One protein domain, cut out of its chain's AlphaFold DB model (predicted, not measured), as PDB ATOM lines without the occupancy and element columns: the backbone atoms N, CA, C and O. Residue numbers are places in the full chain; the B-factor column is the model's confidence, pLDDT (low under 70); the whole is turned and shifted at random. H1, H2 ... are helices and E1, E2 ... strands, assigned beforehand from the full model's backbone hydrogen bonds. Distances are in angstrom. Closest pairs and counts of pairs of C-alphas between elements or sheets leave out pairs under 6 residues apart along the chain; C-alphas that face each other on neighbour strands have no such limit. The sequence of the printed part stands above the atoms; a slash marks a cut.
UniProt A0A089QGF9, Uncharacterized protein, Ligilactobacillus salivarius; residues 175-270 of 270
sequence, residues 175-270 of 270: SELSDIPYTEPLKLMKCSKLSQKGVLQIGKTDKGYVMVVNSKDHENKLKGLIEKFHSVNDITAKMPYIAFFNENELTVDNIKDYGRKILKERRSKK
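What this domain is: This is residues 175 to 270 of the 270 residues of an uncharacterized protein of Ligilactobacillus salivarius (UniProt A0A089QGF9). A twisted four-stranded sheet makes the middle, with H2 along one face and H1 slantwise over the other; H3 follows directly on the edge strand E4 and stands up from the face that holds H1. These are three layers, helices on both faces of a sheet. The printed part has 96 residues with three named helices and four named strands, in the order H1 E1 E2 H2 E3 E4 H3; the antiparallel sheet runs E1 E2 E3 E4, and the class is mixed. The whole is compact, with a radius of gyration of the C-alphas of 12.9 A and spans of 41 by 30 by 26 A.

How they stand to each other: H1, residues 185 to 195, is on the sheet of E1, residues 202 to 205, E2, residues 208 to 213, E3, residues 241 to 245, and E4, residues 250 to 254. Its closest C-alphas to E2 are those of Ser 192 and Val 212, 6.4 A. E1 and E2 are a hairpin, with N 203 and O 210 2.8 A apart. H2, residues 216 to 226, is on the opposite face, its height over the sheet 9.2 A; its closest C-alphas to E2 are those of Val 213 and Glu 219, 6.0 A. Between E2 and E3, N 211 and O 243 are 2.8 A apart; in the hairpin of E3 and E4, N 242 and O 253 are 2.8 A apart. H3, residues 255 to 268, touches H1 with residues 259 to 263 alone, closest at the C-alphas of Pro 185 and Gly 259, 5.2 A, with a shallow tilt of 16 degrees, opposite ways. In H1, H2 and H3 every O i to N i+4 pair is within hydrogen-bond range.

Where its parts are: H1 begins at C-alpha 185 (38.368, 17.517, 38.312) and is 15.1 A long, as is H2. E2 is 16.4 A long. H3, 20.1 A, ends at C-alpha 268 (32.616, 20.261, 52.853).

The domain as a whole: The C-alphas farthest apart, of Lys 228 and Lys 270, are 40.6 A apart. The printed part has no cut; the link from H2 to E3 is long. Mean pLDDT of the printed part is 73.6, with residues 175 to 182 and 231 to 237 among those under 70.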
ATOM      1  N   SER A 175      56.542   1.256  32.669       50.84
ATOM      2  CA  SER A 175      56.414   1.896  31.352       50.84
ATOM      3  C   SER A 175      54.983   2.290  30.967       50.84
ATOM      4  O   SER A 175      54.799   3.052  30.023       50.84
ATOM      5  N   GLU A 176      53.975   1.742  31.646       56.59
ATOM      6  CA  GLU A 176      52.551   1.997  31.388       56.59
ATOM      7  C   GLU A 176      51.947   2.989  32.390       56.59
ATOM      8  O   GLU A 176      50.788   3.385  32.248       56.59
ATOM      9  N   LEU A 177      52.734   3.413  33.388       63.53
ATOM     10  CA  LEU A 177      52.299   4.354  34.409       63.53
ATOM     11  C   LEU A 177      52.325   5.799  33.883       63.53
ATOM     12  O   LEU A 177      53.350   6.309  33.431       63.53
ATOM     13  N   SER A 178      51.197   6.489  34.005       61.72
ATOM     14  CA  SER A 178      51.033   7.924  33.805       61.72
ATOM     15  C   SER A 178      50.604   8.610  35.110       61.72
ATOM     16  O   SER A 178      49.933   8.023  35.958       61.72
ATOM     17  N   ASP A 179      51.001   9.870  35.314       66.69
ATOM     18  CA  ASP A 179      50.513  10.652  36.461       66.69
ATOM     19  C   ASP A 179      49.041  11.009  36.212       66.69
ATOM     20  O   ASP A 179      48.732  11.847  35.360       66.69
ATOM     21  N   ILE A 180      48.129  10.349  36.930       65.25
ATOM     22  CA  ILE A 180      46.697  10.655  36.889       65.25
ATOM     23  C   ILE A 180      46.361  11.527  38.098       65.25
ATOM     24  O   ILE A 180      46.254  11.020  39.212       65.25
ATOM     25  N   PRO A 181      46.144  12.837  37.919       65.12
ATOM     26  CA  PRO A 181      45.677  13.731  38.974       65.12
ATOM     27  C   PRO A 181      44.186  13.496  39.272       65.12
ATOM     28  O   PRO A 181      43.323  14.315  38.948       65.12
ATOM     29  N   TYR A 182      43.884  12.364  39.914       67.00
ATOM     30  CA  TYR A 182      42.528  11.923  40.256       67.00
ATOM     31  C   TYR A 182      41.838  12.817  41.296       67.00
ATOM     32  O   TYR A 182      40.624  12.775  41.427       67.00
ATOM     33  N   THR A 183      42.569  13.678  42.007       71.00
ATOM     34  CA  THR A 183      42.006  14.612  42.997       71.00
ATOM     35  C   THR A 183      41.577  15.957  42.404       71.00
ATOM     36  O   THR A 183      40.999  16.779  43.119       71.00
ATOM     37  N   GLU A 184      41.862  16.222  41.125       71.81
ATOM     38  CA  GLU A 184      41.593  17.495  40.454       71.81
ATOM     39  C   GLU A 184      40.640  17.309  39.261       71.81
ATOM     40  O   GLU A 184      41.060  16.806  38.218       71.81
ATOM     41  N   PRO A 185      39.380  17.781  39.341       68.75
ATOM     42  CA  PRO A 185      38.368  17.517  38.312       68.75
ATOM     43  C   PRO A 185      38.768  17.988  36.904       68.75
ATOM     44  O   PRO A 185      38.521  17.302  35.915       68.75
ATOM     45  N   LEU A 186      39.423  19.152  36.807       67.00
ATOM     46  CA  LEU A 186      39.894  19.719  35.537       67.00
ATOM     47  C   LEU A 186      40.994  18.868  34.897       67.00
ATOM     48  O   LEU A 186      40.991  18.654  33.683       67.00
ATOM     49  N   LYS A 187      41.936  18.367  35.701       68.69
ATOM     50  CA  LYS A 187      43.028  17.541  35.189       68.69
ATOM     51  C   LYS A 187      42.561  16.115  34.887       68.69
ATOM     52  O   LYS A 187      42.973  15.561  33.873       68.69
ATOM     53  N   LEU A 188      41.624  15.574  35.669       73.00
ATOM     54  CA  LEU A 188      40.966  14.303  35.370       73.00
ATOM     55  C   LEU A 188      40.233  14.346  34.018       73.00
ATOM     56  O   LEU A 188      40.341  13.411  33.226       73.00
ATOM     57  N   MET A 189      39.562  15.460  33.697       68.50
ATOM     58  CA  MET A 189      38.969  15.661  32.370       68.50
ATOM     59  C   MET A 189      40.029  15.625  31.258       68.50
ATOM     60  O   MET A 189      39.791  15.018  30.216       68.50
ATOM     61  N   LYS A 190      41.202  16.250  31.450       68.62
ATOM     62  CA  LYS A 190      42.296  16.191  30.461       68.62
ATOM     63  C   LYS A 190      42.779  14.752  30.252       68.62
ATOM     64  O   LYS A 190      42.929  14.342  29.105       68.62
ATOM     65  N   CYS A 191      42.937  13.974  31.324       70.12
ATOM     66  CA  CYS A 191      43.273  12.549  31.239       70.12
ATOM     67  C   CYS A 191      42.197  11.748  30.497       70.12
ATOM     68  O   CYS A 191      42.532  10.920  29.655       70.12
ATOM     69  N   SER A 192      40.915  12.042  30.729       71.12
ATOM     70  CA  SER A 192      39.816  11.427  29.980       71.12
ATOM     71  C   SER A 192      39.869  11.783  28.486       71.12
ATOM     72  O   SER A 192      39.843  10.895  27.638       71.12
ATOM     73  N   LYS A 193      40.074  13.056  28.128       69.94
ATOM     74  CA  LYS A 193      40.232  13.472  26.719       69.94
ATOM     75  C   LYS A 193      41.444  12.825  26.036       69.94
ATOM     76  O   LYS A 193      41.386  12.537  24.846       69.94
ATOM     77  N   LEU A 194      42.541  12.601  26.761       68.12
ATOM     78  CA  LEU A 194      43.706  11.867  26.247       68.12
ATOM     79  C   LEU A 194      43.403  10.373  26.077       68.12
ATOM     80  O   LEU A 194      43.773   9.791  25.062       68.12
ATOM     81  N   SER A 195      42.673   9.784  27.023       63.91
ATOM     82  CA  SER A 195      42.220   8.390  26.966       63.91
ATOM     83  C   SER A 195      41.231   8.144  25.816       63.91
ATOM     84  O   SER A 195      41.339   7.138  25.125       63.91
ATOM     85  N   GLN A 196      40.365   9.112  25.491       66.88
ATOM     86  CA  GLN A 196      39.515   9.068  24.287       66.88
ATOM     87  C   GLN A 196      40.317   9.032  22.973       66.88
ATOM     88  O   GLN A 196      39.814   8.550  21.968       66.88
ATOM     89  N   LYS A 197      41.569   9.512  22.963       66.19
ATOM     90  CA  LYS A 197      42.466   9.438  21.795       66.19
ATOM     91  C   LYS A 197      43.251   8.116  21.724       66.19
ATOM     92  O   LYS A 197      44.253   8.049  21.020       66.19
ATOM     93  N   GLY A 198      42.845   7.100  22.492       60.28
ATOM     94  CA  GLY A 198      43.481   5.778  22.541       60.28
ATOM     95  C   GLY A 198      44.742   5.700  23.410       60.28
ATOM     96  O   GLY A 198      45.439   4.687  23.398       60.28
ATOM     97  N   VAL A 199      45.073   6.756  24.164       70.50
ATOM     98  CA  VAL A 199      46.238   6.745  25.058       70.50
ATOM     99  C   VAL A 199      45.847   6.123  26.393       70.50
ATOM    100  O   VAL A 199      45.075   6.709  27.149       70.50
ATOM    101  N   LEU A 200      46.436   4.976  26.721       72.44
ATOM    102  CA  LEU A 200      46.245   4.329  28.016       72.44
ATOM    103  C   LEU A 200      46.697   5.258  29.154       72.44
ATOM    104  O   LEU A 200      47.789   5.823  29.107       72.44
ATOM    105  N   GLN A 201      45.851   5.419  30.169       77.75
ATOM    106  CA  GLN A 201      46.161   6.196  31.366       77.75
ATOM    107  C   GLN A 201      45.994   5.291  32.585       77.75
ATOM    108  O   GLN A 201      44.857   4.988  32.958       77.75
ATOM    109  N   ILE A 202      47.107   4.891  33.208       79.69
ATOM    110  CA  ILE A 202      47.131   4.135  34.470       79.69
ATOM    111  C   ILE A 202      48.046   4.857  35.455       79.69
ATOM    112  O   ILE A 202      49.222   5.023  35.183       79.69
ATOM    113  N   GLY A 203      47.540   5.270  36.610       77.62
ATOM    114  CA  GLY A 203      48.317   5.931  37.653       77.62
ATOM    115  C   GLY A 203      48.430   5.091  38.915       77.62
ATOM    116  O   GLY A 203      47.599   4.226  39.186       77.62
ATOM    117  N   LYS A 204      49.452   5.375  39.723       77.94
ATOM    118  CA  LYS A 204      49.597   4.809  41.067       77.94
ATOM    119  C   LYS A 204      48.939   5.729  42.095       77.94
ATOM    120  O   LYS A 204      49.068   6.948  42.015       77.94
ATOM    121  N   THR A 205      48.251   5.141  43.065       75.75
ATOM    122  CA  THR A 205      47.628   5.837  44.201       75.75
ATOM    123  C   THR A 205      48.176   5.288  45.517       75.75
ATOM    124  O   THR A 205      48.822   4.241  45.536       75.75
ATOM    125  N   ASP A 206      47.886   5.954  46.637       70.94
ATOM    126  CA  ASP A 206      48.306   5.490  47.971       70.94
ATOM    127  C   ASP A 206      47.725   4.112  48.343       70.94
ATOM    128  O   ASP A 206      48.268   3.418  49.199       70.94
ATOM    129  N   LYS A 207      46.615   3.715  47.704       71.19
ATOM    130  CA  LYS A 207      45.867   2.487  48.004       71.19
ATOM    131  C   LYS A 207      45.927   1.432  46.894       71.19
ATOM    132  O   LYS A 207      45.252   0.415  47.015       71.19
ATOM    133  N   GLY A 208      46.692   1.663  45.824       80.94
ATOM    134  CA  GLY A 208      46.745   0.773  44.660       80.94
ATOM    135  C   GLY A 208      46.955   1.532  43.356       80.94
ATOM    136  O   GLY A 208      47.860   2.358  43.252       80.94
ATOM    137  N   TYR A 209      46.090   1.298  42.373       81.88
ATOM    138  CA  TYR A 209      46.173   1.893  41.041       81.88
ATOM    139  C   TYR A 209      44.849   2.531  40.627       81.88
ATOM    140  O   TYR A 209      43.788   2.220  41.164       81.88
ATOM    141  N   VAL A 210      44.929   3.453  39.675       83.38
ATOM    142  CA  VAL A 210      43.785   4.132  39.074       83.38
ATOM    143  C   VAL A 210      43.908   4.081  37.561       83.38
ATOM    144  O   VAL A 210      44.983   4.315  37.022       83.38
ATOM    145  N   MET A 211      42.821   3.792  36.859       85.25
ATOM    146  CA  MET A 211      42.790   3.739  35.400       85.25
ATOM    147  C   MET A 211      41.561   4.459  34.861       85.25
ATOM    148  O   MET A 211      40.475   4.377  35.435       85.25
ATOM    149  N   VAL A 212      41.732   5.173  33.748       82.50
ATOM    150  CA  VAL A 212      40.636   5.859  33.051       82.50
ATOM    151  C   VAL A 212      40.226   5.053  31.822       82.50
ATOM    152  O   VAL A 212      40.975   4.980  30.841       82.50
ATOM    153  N   VAL A 213      39.027   4.474  31.866       81.94
ATOM    154  CA  VAL A 213      38.498   3.594  30.822       81.94
ATOM    155  C   VAL A 213      37.506   4.342  29.943       81.94
ATOM    156  O   VAL A 213      36.412   4.706  30.375       81.94
ATOM    157  N   ASN A 214      37.903   4.527  28.684       80.06
ATOM    158  CA  ASN A 214      37.136   5.257  27.673       80.06
ATOM    159  C   ASN A 214      36.947   4.471  26.366       80.06
ATOM    160  O   ASN A 214      36.319   4.987  25.449       80.06
ATOM    161  N   SER A 215      37.500   3.261  26.262       78.44
ATOM    162  CA  SER A 215      37.402   2.402  25.082       78.44
ATOM    163  C   SER A 215      37.335   0.933  25.493       78.44
ATOM    164  O   SER A 215      37.761   0.564  26.594       78.44
ATOM    165  N   LYS A 216      36.849   0.079  24.585       77.19
ATOM    166  CA  LYS A 216      36.833  -1.383  24.770       77.19
ATOM    167  C   LYS A 216      38.243  -1.948  24.971       77.19
ATOM    168  O   LYS A 216      38.430  -2.839  25.791       77.19
ATOM    169  N   ASP A 217      39.254  -1.379  24.314       76.44
ATOM    170  CA  ASP A 217      40.657  -1.766  24.516       76.44
ATOM    171  C   ASP A 217      41.145  -1.470  25.936       76.44
ATOM    172  O   ASP A 217      41.878  -2.263  26.528       76.44
ATOM    173  N   HIS A 218      40.736  -0.333  26.502       78.12
ATOM    174  CA  HIS A 218      41.050   0.011  27.886       78.12
ATOM    175  C   HIS A 218      40.324  -0.929  28.849       78.12
ATOM    176  O   HIS A 218      40.922  -1.382  29.819       78.12
ATOM    177  N   GLU A 219      39.073  -1.281  28.563       81.31
ATOM    178  CA  GLU A 219      38.323  -2.246  29.365       81.31
ATOM    179  C   GLU A 219      38.962  -3.640  29.330       81.31
ATOM    180  O   GLU A 219      39.151  -4.245  30.379       81.31
ATOM    181  N   ASN A 220      39.373  -4.128  28.158       80.00
ATOM    182  CA  ASN A 220      40.054  -5.417  28.021       80.00
ATOM    183  C   ASN A 220      41.398  -5.433  28.762       80.00
ATOM    184  O   ASN A 220      41.740  -6.423  29.406       80.00
ATOM    185  N   LYS A 221      42.148  -4.323  28.725       80.00
ATOM    186  CA  LYS A 221      43.377  -4.177  29.519       80.00
ATOM    187  C   LYS A 221      43.094  -4.153  31.016       80.00
ATOM    188  O   LYS A 221      43.806  -4.816  31.762       80.00
ATOM    189  N   LEU A 222      42.061  -3.430  31.453       80.88
ATOM    190  CA  LEU A 222      41.650  -3.418  32.854       80.88
ATOM    191  C   LEU A 222      41.273  -4.832  33.306       80.88
ATOM    192  O   LEU A 222      41.799  -5.286  34.315       80.88
ATOM    193  N   LYS A 223      40.449  -5.547  32.526       81.25
ATOM    194  CA  LYS A 223      40.071  -6.948  32.773       81.25
ATOM    195  C   LYS A 223      41.303  -7.837  32.910       81.25
ATOM    196  O   LYS A 223      41.466  -8.461  33.949       81.25
ATOM    197  N   GLY A 224      42.245  -7.777  31.969       78.19
ATOM    198  CA  GLY A 224      43.490  -8.548  32.058       78.19
ATOM    199  C   GLY A 224      44.358  -8.226  33.288       78.19
ATOM    200  O   GLY A 224      45.083  -9.097  33.771       78.19
ATOM    201  N   LEU A 225      44.288  -6.999  33.822       76.75
ATOM    202  CA  LEU A 225      44.998  -6.605  35.046       76.75
ATOM    203  C   LEU A 225      44.297  -7.088  36.325       76.75
ATOM    204  O   LEU A 225      44.982  -7.416  37.297       76.75
ATOM    205  N   ILE A 226      42.963  -7.138  36.335       80.12
ATOM    206  CA  ILE A 226      42.169  -7.454  37.532       80.12
ATOM    207  C   ILE A 226      41.677  -8.904  37.588       80.12
ATOM    208  O   ILE A 226      41.356  -9.360  38.676       80.12
ATOM    209  N   GLU A 227      41.661  -9.644  36.473       76.75
ATOM    210  CA  GLU A 227      41.110 -11.011  36.339       76.75
ATOM    211  C   GLU A 227      41.657 -12.015  37.363       76.75
ATOM    212  O   GLU A 227      41.029 -13.030  37.651       76.75
ATOM    213  N   LYS A 228      42.839 -11.742  37.922       69.56
ATOM    214  CA  LYS A 228      43.481 -12.583  38.939       69.56
ATOM    215  C   LYS A 228      43.001 -12.316  40.369       69.56
ATOM    216  O   LYS A 228      43.253 -13.149  41.233       69.56
ATOM    217  N   PHE A 229      42.372 -11.171  40.617       68.69
ATOM    218  CA  PHE A 229      42.061 -10.668  41.960       68.69
ATOM    219  C   PHE A 229      40.589 -10.275  42.134       68.69
ATOM    220  O   PHE A 229      40.071 -10.369  43.239       68.69
ATOM    221  N   HIS A 230      39.906  -9.888  41.053       73.50
ATOM    222  CA  HIS A 230      38.516  -9.425  41.058       73.50
ATOM    223  C   HIS A 230      37.690 -10.132  39.996       73.50
ATOM    224  O   HIS A 230      38.205 -10.525  38.945       73.50
ATOM    225  N   SER A 231      36.385 -10.256  40.244       68.75
ATOM    226  CA  SER A 231      35.474 -10.799  39.243       68.75
ATOM    227  C   SER A 231      35.212  -9.748  38.168       68.75
ATOM    228  O   SER A 231      34.859  -8.608  38.449       68.75
ATOM    229  N   VAL A 232      35.328 -10.140  36.899       62.22
ATOM    230  CA  VAL A 232      35.090  -9.254  35.742       62.22
ATOM    231  C   VAL A 232      33.674  -8.650  35.743       62.22
ATOM    232  O   VAL A 232      33.456  -7.568  35.200       62.22
ATOM    233  N   ASN A 233      32.727  -9.321  36.403       61.38
ATOM    234  CA  ASN A 233      31.338  -8.885  36.549       61.38
ATOM    235  C   ASN A 233      31.158  -7.685  37.498       61.38
ATOM    236  O   ASN A 233      30.084  -7.088  37.510       61.38
ATOM    237  N   ASP A 234      32.189  -7.307  38.259       61.34
ATOM    238  CA  ASP A 234      32.131  -6.193  39.213       61.34
ATOM    239  C   ASP A 234      32.241  -4.817  38.517       61.34
ATOM    240  O   ASP A 234      31.992  -3.768  39.120       61.34
ATOM    241  N   ILE A 235      32.556  -4.793  37.214       67.75
ATOM    242  CA  ILE A 235      32.558  -3.580  36.388       67.75
ATOM    243  C   ILE A 235      31.116  -3.248  35.974       67.75
ATOM    244  O   ILE A 235      30.599  -3.739  34.975       67.75
ATOM    245  N   THR A 236      30.465  -2.371  36.737       63.16
ATOM    246  CA  THR A 236      29.059  -1.976  36.520       63.16
ATOM    247  C   THR A 236      28.887  -0.599  35.865       63.16
ATOM    248  O   THR A 236      27.772  -0.210  35.515       63.16
ATOM    249  N   ALA A 237      29.968   0.160  35.675       68.69
ATOM    250  CA  ALA A 237      29.893   1.541  35.205       68.69
ATOM    251  C   ALA A 237      29.831   1.658  33.671       68.69
ATOM    252  O   ALA A 237      30.603   1.034  32.943       68.69
ATOM    253  N   LYS A 238      28.959   2.548  33.174       73.81
ATOM    254  CA  LYS A 238      28.956   2.971  31.763       73.81
ATOM    255  C   LYS A 238      30.183   3.839  31.467       73.81
ATOM    256  O   LYS A 238      30.499   4.741  32.244       73.81
ATOM    257  N   MET A 239      30.844   3.593  30.334       72.88
ATOM    258  CA  MET A 239      31.948   4.434  29.855       72.88
ATOM    259  C   MET A 239      31.471   5.869  29.574       72.88
ATOM    260  O   MET A 239      30.341   6.044  29.115       72.88
ATOM    261  N   PRO A 240      32.314   6.898  29.782       77.38
ATOM    262  CA  PRO A 240      33.666   6.846  30.344       77.38
ATOM    263  C   PRO A 240      33.673   6.732  31.883       77.38
ATOM    264  O   PRO A 240      32.982   7.486  32.575       77.38
ATOM    265  N   TYR A 241      34.493   5.833  32.440       80.69
ATOM    266  CA  TYR A 241      34.578   5.600  33.891       80.69
ATOM    267  C   TYR A 241      36.020   5.584  34.415       80.69
ATOM    268  O   TYR A 241      36.986   5.408  33.670       80.69
ATOM    269  N   ILE A 242      36.165   5.814  35.718       82.56
ATOM    270  CA  ILE A 242      37.424   5.695  36.450       82.56
ATOM    271  C   ILE A 242      37.355   4.458  37.344       82.56
ATOM    272  O   ILE A 242      36.385   4.270  38.075       82.56
ATOM    273  N   ALA A 243      38.374   3.609  37.263       83.44
ATOM    274  CA  ALA A 243      38.495   2.412  38.083       83.44
ATOM    275  C   ALA A 243      39.677   2.572  39.037       83.44
ATOM    276  O   ALA A 243      40.803   2.796  38.592       83.44
ATOM    277  N   PHE A 244      39.428   2.440  40.336       84.19
ATOM    278  CA  PHE A 244      40.465   2.262  41.343       84.19
ATOM    279  C   PHE A 244      40.513   0.791  41.716       84.19
ATOM    280  O   PHE A 244      39.492   0.215  42.088       84.19
ATOM    281  N   PHE A 245      41.691   0.192  41.618       83.06
ATOM    282  CA  PHE A 245      41.865  -1.232  41.848       83.06
ATOM    283  C   PHE A 245      43.134  -1.510  42.648       83.06
ATOM    284  O   PHE A 245      44.179  -0.876  42.468       83.06
ATOM    285  N   ASN A 246      43.027  -2.477  43.548       80.38
ATOM    286  CA  ASN A 246      44.136  -3.105  44.253       80.38
ATOM    287  C   ASN A 246      43.854  -4.614  44.372       80.38
ATOM    288  O   ASN A 246      42.972  -5.119  43.688       80.38
ATOM    289  N   GLU A 247      44.593  -5.356  45.191       77.31
ATOM    290  CA  GLU A 247      44.382  -6.809  45.338       77.31
ATOM    291  C   GLU A 247      43.059  -7.176  46.041       77.31
ATOM    292  O   GLU A 247      42.581  -8.289  45.872       77.31
ATOM    293  N   ASN A 248      42.452  -6.249  46.794       75.12
ATOM    294  CA  ASN A 248      41.334  -6.522  47.709       75.12
ATOM    295  C   ASN A 248      40.035  -5.776  47.363       75.12
ATOM    296  O   ASN A 248      38.954  -6.207  47.743       75.12
ATOM    297  N   GLU A 249      40.126  -4.654  46.656       79.38
ATOM    298  CA  GLU A 249      39.035  -3.735  46.358       79.38
ATOM    299  C   GLU A 249      39.115  -3.265  44.899       79.38
ATOM    300  O   GLU A 249      40.166  -2.833  44.411       79.38
ATOM    301  N   LEU A 250      37.963  -3.301  44.230       81.25
ATOM    302  CA  LEU A 250      37.713  -2.662  42.946       81.25
ATOM    303  C   LEU A 250      36.564  -1.672  43.139       81.25
ATOM    304  O   LEU A 250      35.460  -2.048  43.523       81.25
ATOM    305  N   THR A 251      36.821  -0.398  42.869       83.00
ATOM    306  CA  THR A 251      35.780   0.635  42.863       83.00
ATOM    307  C   THR A 251      35.751   1.301  41.504       83.00
ATOM    308  O   THR A 251      36.785   1.695  40.963       83.00
ATOM    309  N   VAL A 252      34.555   1.396  40.935       83.94
ATOM    310  CA  VAL A 252      34.350   1.941  39.599       83.94
ATOM    311  C   VAL A 252      33.288   3.019  39.686       83.94
ATOM    312  O   VAL A 252      32.158   2.746  40.074       83.94
ATOM    313  N   ASP A 253      33.655   4.237  39.310       81.00
ATOM    314  CA  ASP A 253      32.748   5.379  39.279       81.00
ATOM    315  C   ASP A 253      32.724   5.967  37.865       81.00
ATOM    316  O   ASP A 253      33.749   6.044  37.181       81.00
ATOM    317  N   ASN A 254      31.568   6.455  37.414       82.44
ATOM    318  CA  ASN A 254      31.529   7.283  36.211       82.44
ATOM    319  C   ASN A 254      32.397   8.538  36.437       82.44
ATOM    320  O   ASN A 254      32.320   9.166  37.497       82.44
ATOM    321  N   ILE A 255      33.206   8.939  35.447       78.31
ATOM    322  CA  ILE A 255      34.133  10.082  35.582       78.31
ATOM    323  C   ILE A 255      33.394  11.356  36.013       78.31
ATOM    324  O   ILE A 255      33.932  12.166  36.773       78.31
ATOM    325  N   LYS A 256      32.154  11.541  35.555       71.44
ATOM    326  CA  LYS A 256      31.317  12.692  35.905       71.44
ATOM    327  C   LYS A 256      30.892  12.668  37.371       71.44
ATOM    328  O   LYS A 256      31.032  13.680  38.063       71.44
ATOM    329  N   ASP A 257      30.395  11.531  37.849       78.12
ATOM    330  CA  ASP A 257      29.932  11.380  39.231       78.12
ATOM    331  C   ASP A 257      31.101  11.456  40.208       78.12
ATOM    332  O   ASP A 257      31.022  12.163  41.217       78.12
ATOM    333  N   TYR A 258      32.240  10.873  39.835       80.50
ATOM    334  CA  TYR A 258      33.490  11.020  40.566       80.50
ATOM    335  C   TYR A 258      33.963  12.485  40.605       80.50
ATOM    336  O   TYR A 258      34.269  13.024  41.670       80.50
ATOM    337  N   GLY A 259      33.925  13.193  39.470       75.75
ATOM    338  CA  GLY A 259      34.233  14.625  39.400       75.75
ATOM    339  C   GLY A 259      33.337  15.482  40.306       75.75
ATOM    340  O   GLY A 259      33.823  16.388  40.990       75.75
ATOM    341  N   ARG A 260      32.033  15.177  40.365       76.75
ATOM    342  CA  ARG A 260      31.072  15.828  41.273       76.75
ATOM    343  C   ARG A 260      31.362  15.509  42.739       76.75
ATOM    344  O   ARG A 260      31.309  16.418  43.569       76.75
ATOM    345  N   LYS A 261      31.702  14.256  43.053       80.25
ATOM    346  CA  LYS A 261      32.069  13.808  44.401       80.25
ATOM    347  C   LYS A 261      33.280  14.577  44.928       80.25
ATOM    348  O   LYS A 261      33.190  15.170  45.999       80.25
ATOM    349  N   ILE A 262      34.339  14.711  44.125       79.31
ATOM    350  CA  ILE A 262      35.526  15.511  44.478       79.31
ATOM    351  C   ILE A 262      35.156  16.972  44.764       79.31
ATOM    352  O   ILE A 262      35.629  17.566  45.735       79.31
ATOM    353  N   LEU A 263      34.320  17.582  43.915       73.31
ATOM    354  CA  LEU A 263      33.887  18.968  44.113       73.31
ATOM    355  C   LEU A 263      33.083  19.133  45.408       73.31
ATOM    356  O   LEU A 263      33.265  20.129  46.110       73.31
ATOM    357  N   LYS A 264      32.221  18.164  45.738       76.44
ATOM    358  CA  LYS A 264      31.428  18.161  46.972       76.44
ATOM    359  C   LYS A 264      32.318  18.001  48.208       76.44
ATOM    360  O   LYS A 264      32.203  18.806  49.127       76.44
ATOM    361  N   GLU A 265      33.255  17.055  48.192       78.69
ATOM    362  CA  GLU A 265      34.213  16.827  49.286       78.69
ATOM    363  C   GLU A 265      35.108  18.047  49.556       78.69
ATOM    364  O   GLU A 265      35.407  18.373  50.706       78.69
ATOM    365  N   ARG A 266      35.516  18.769  48.503       71.44
ATOM    366  CA  ARG A 266      36.276  20.023  48.645       71.44
ATOM    367  C   ARG A 266      35.450  21.154  49.251       71.44
ATOM    368  O   ARG A 266      36.015  21.997  49.937       71.44
ATOM    369  N   ARG A 267      34.141  21.197  48.983       69.00
ATOM    370  CA  ARG A 267      33.235  22.196  49.570       69.00
ATOM    371  C   ARG A 267      32.925  21.906  51.036       69.00
ATOM    372  O   ARG A 267      32.783  22.856  51.780       69.00
ATOM    373  N   SER A 268      32.860  20.639  51.449       67.75
ATOM    374  CA  SER A 268      32.616  20.261  52.853       67.75
ATOM    375  C   SER A 268      33.828  20.422  53.777       67.75
ATOM    376  O   SER A 268      33.673  20.362  54.989       67.75
ATOM    377  N   LYS A 269      35.038  20.552  53.218       63.84
ATOM    378  CA  LYS A 269      36.290  20.762  53.974       63.84
ATOM    379  C   LYS A 269      36.697  22.238  54.089       63.84
ATOM    380  O   LYS A 269      37.734  22.522  54.682       63.84
ATOM    381  N   LYS A 270      35.939  23.140  53.465       48.09
ATOM    382  CA  LYS A 270      36.067  24.592  53.613       48.09
ATOM    383  C   LYS A 270      35.021  25.080  54.596       48.09
ATOM    384  O   LYS A 270      35.350  26.044  55.312       48.09
TER     385      LYS A 270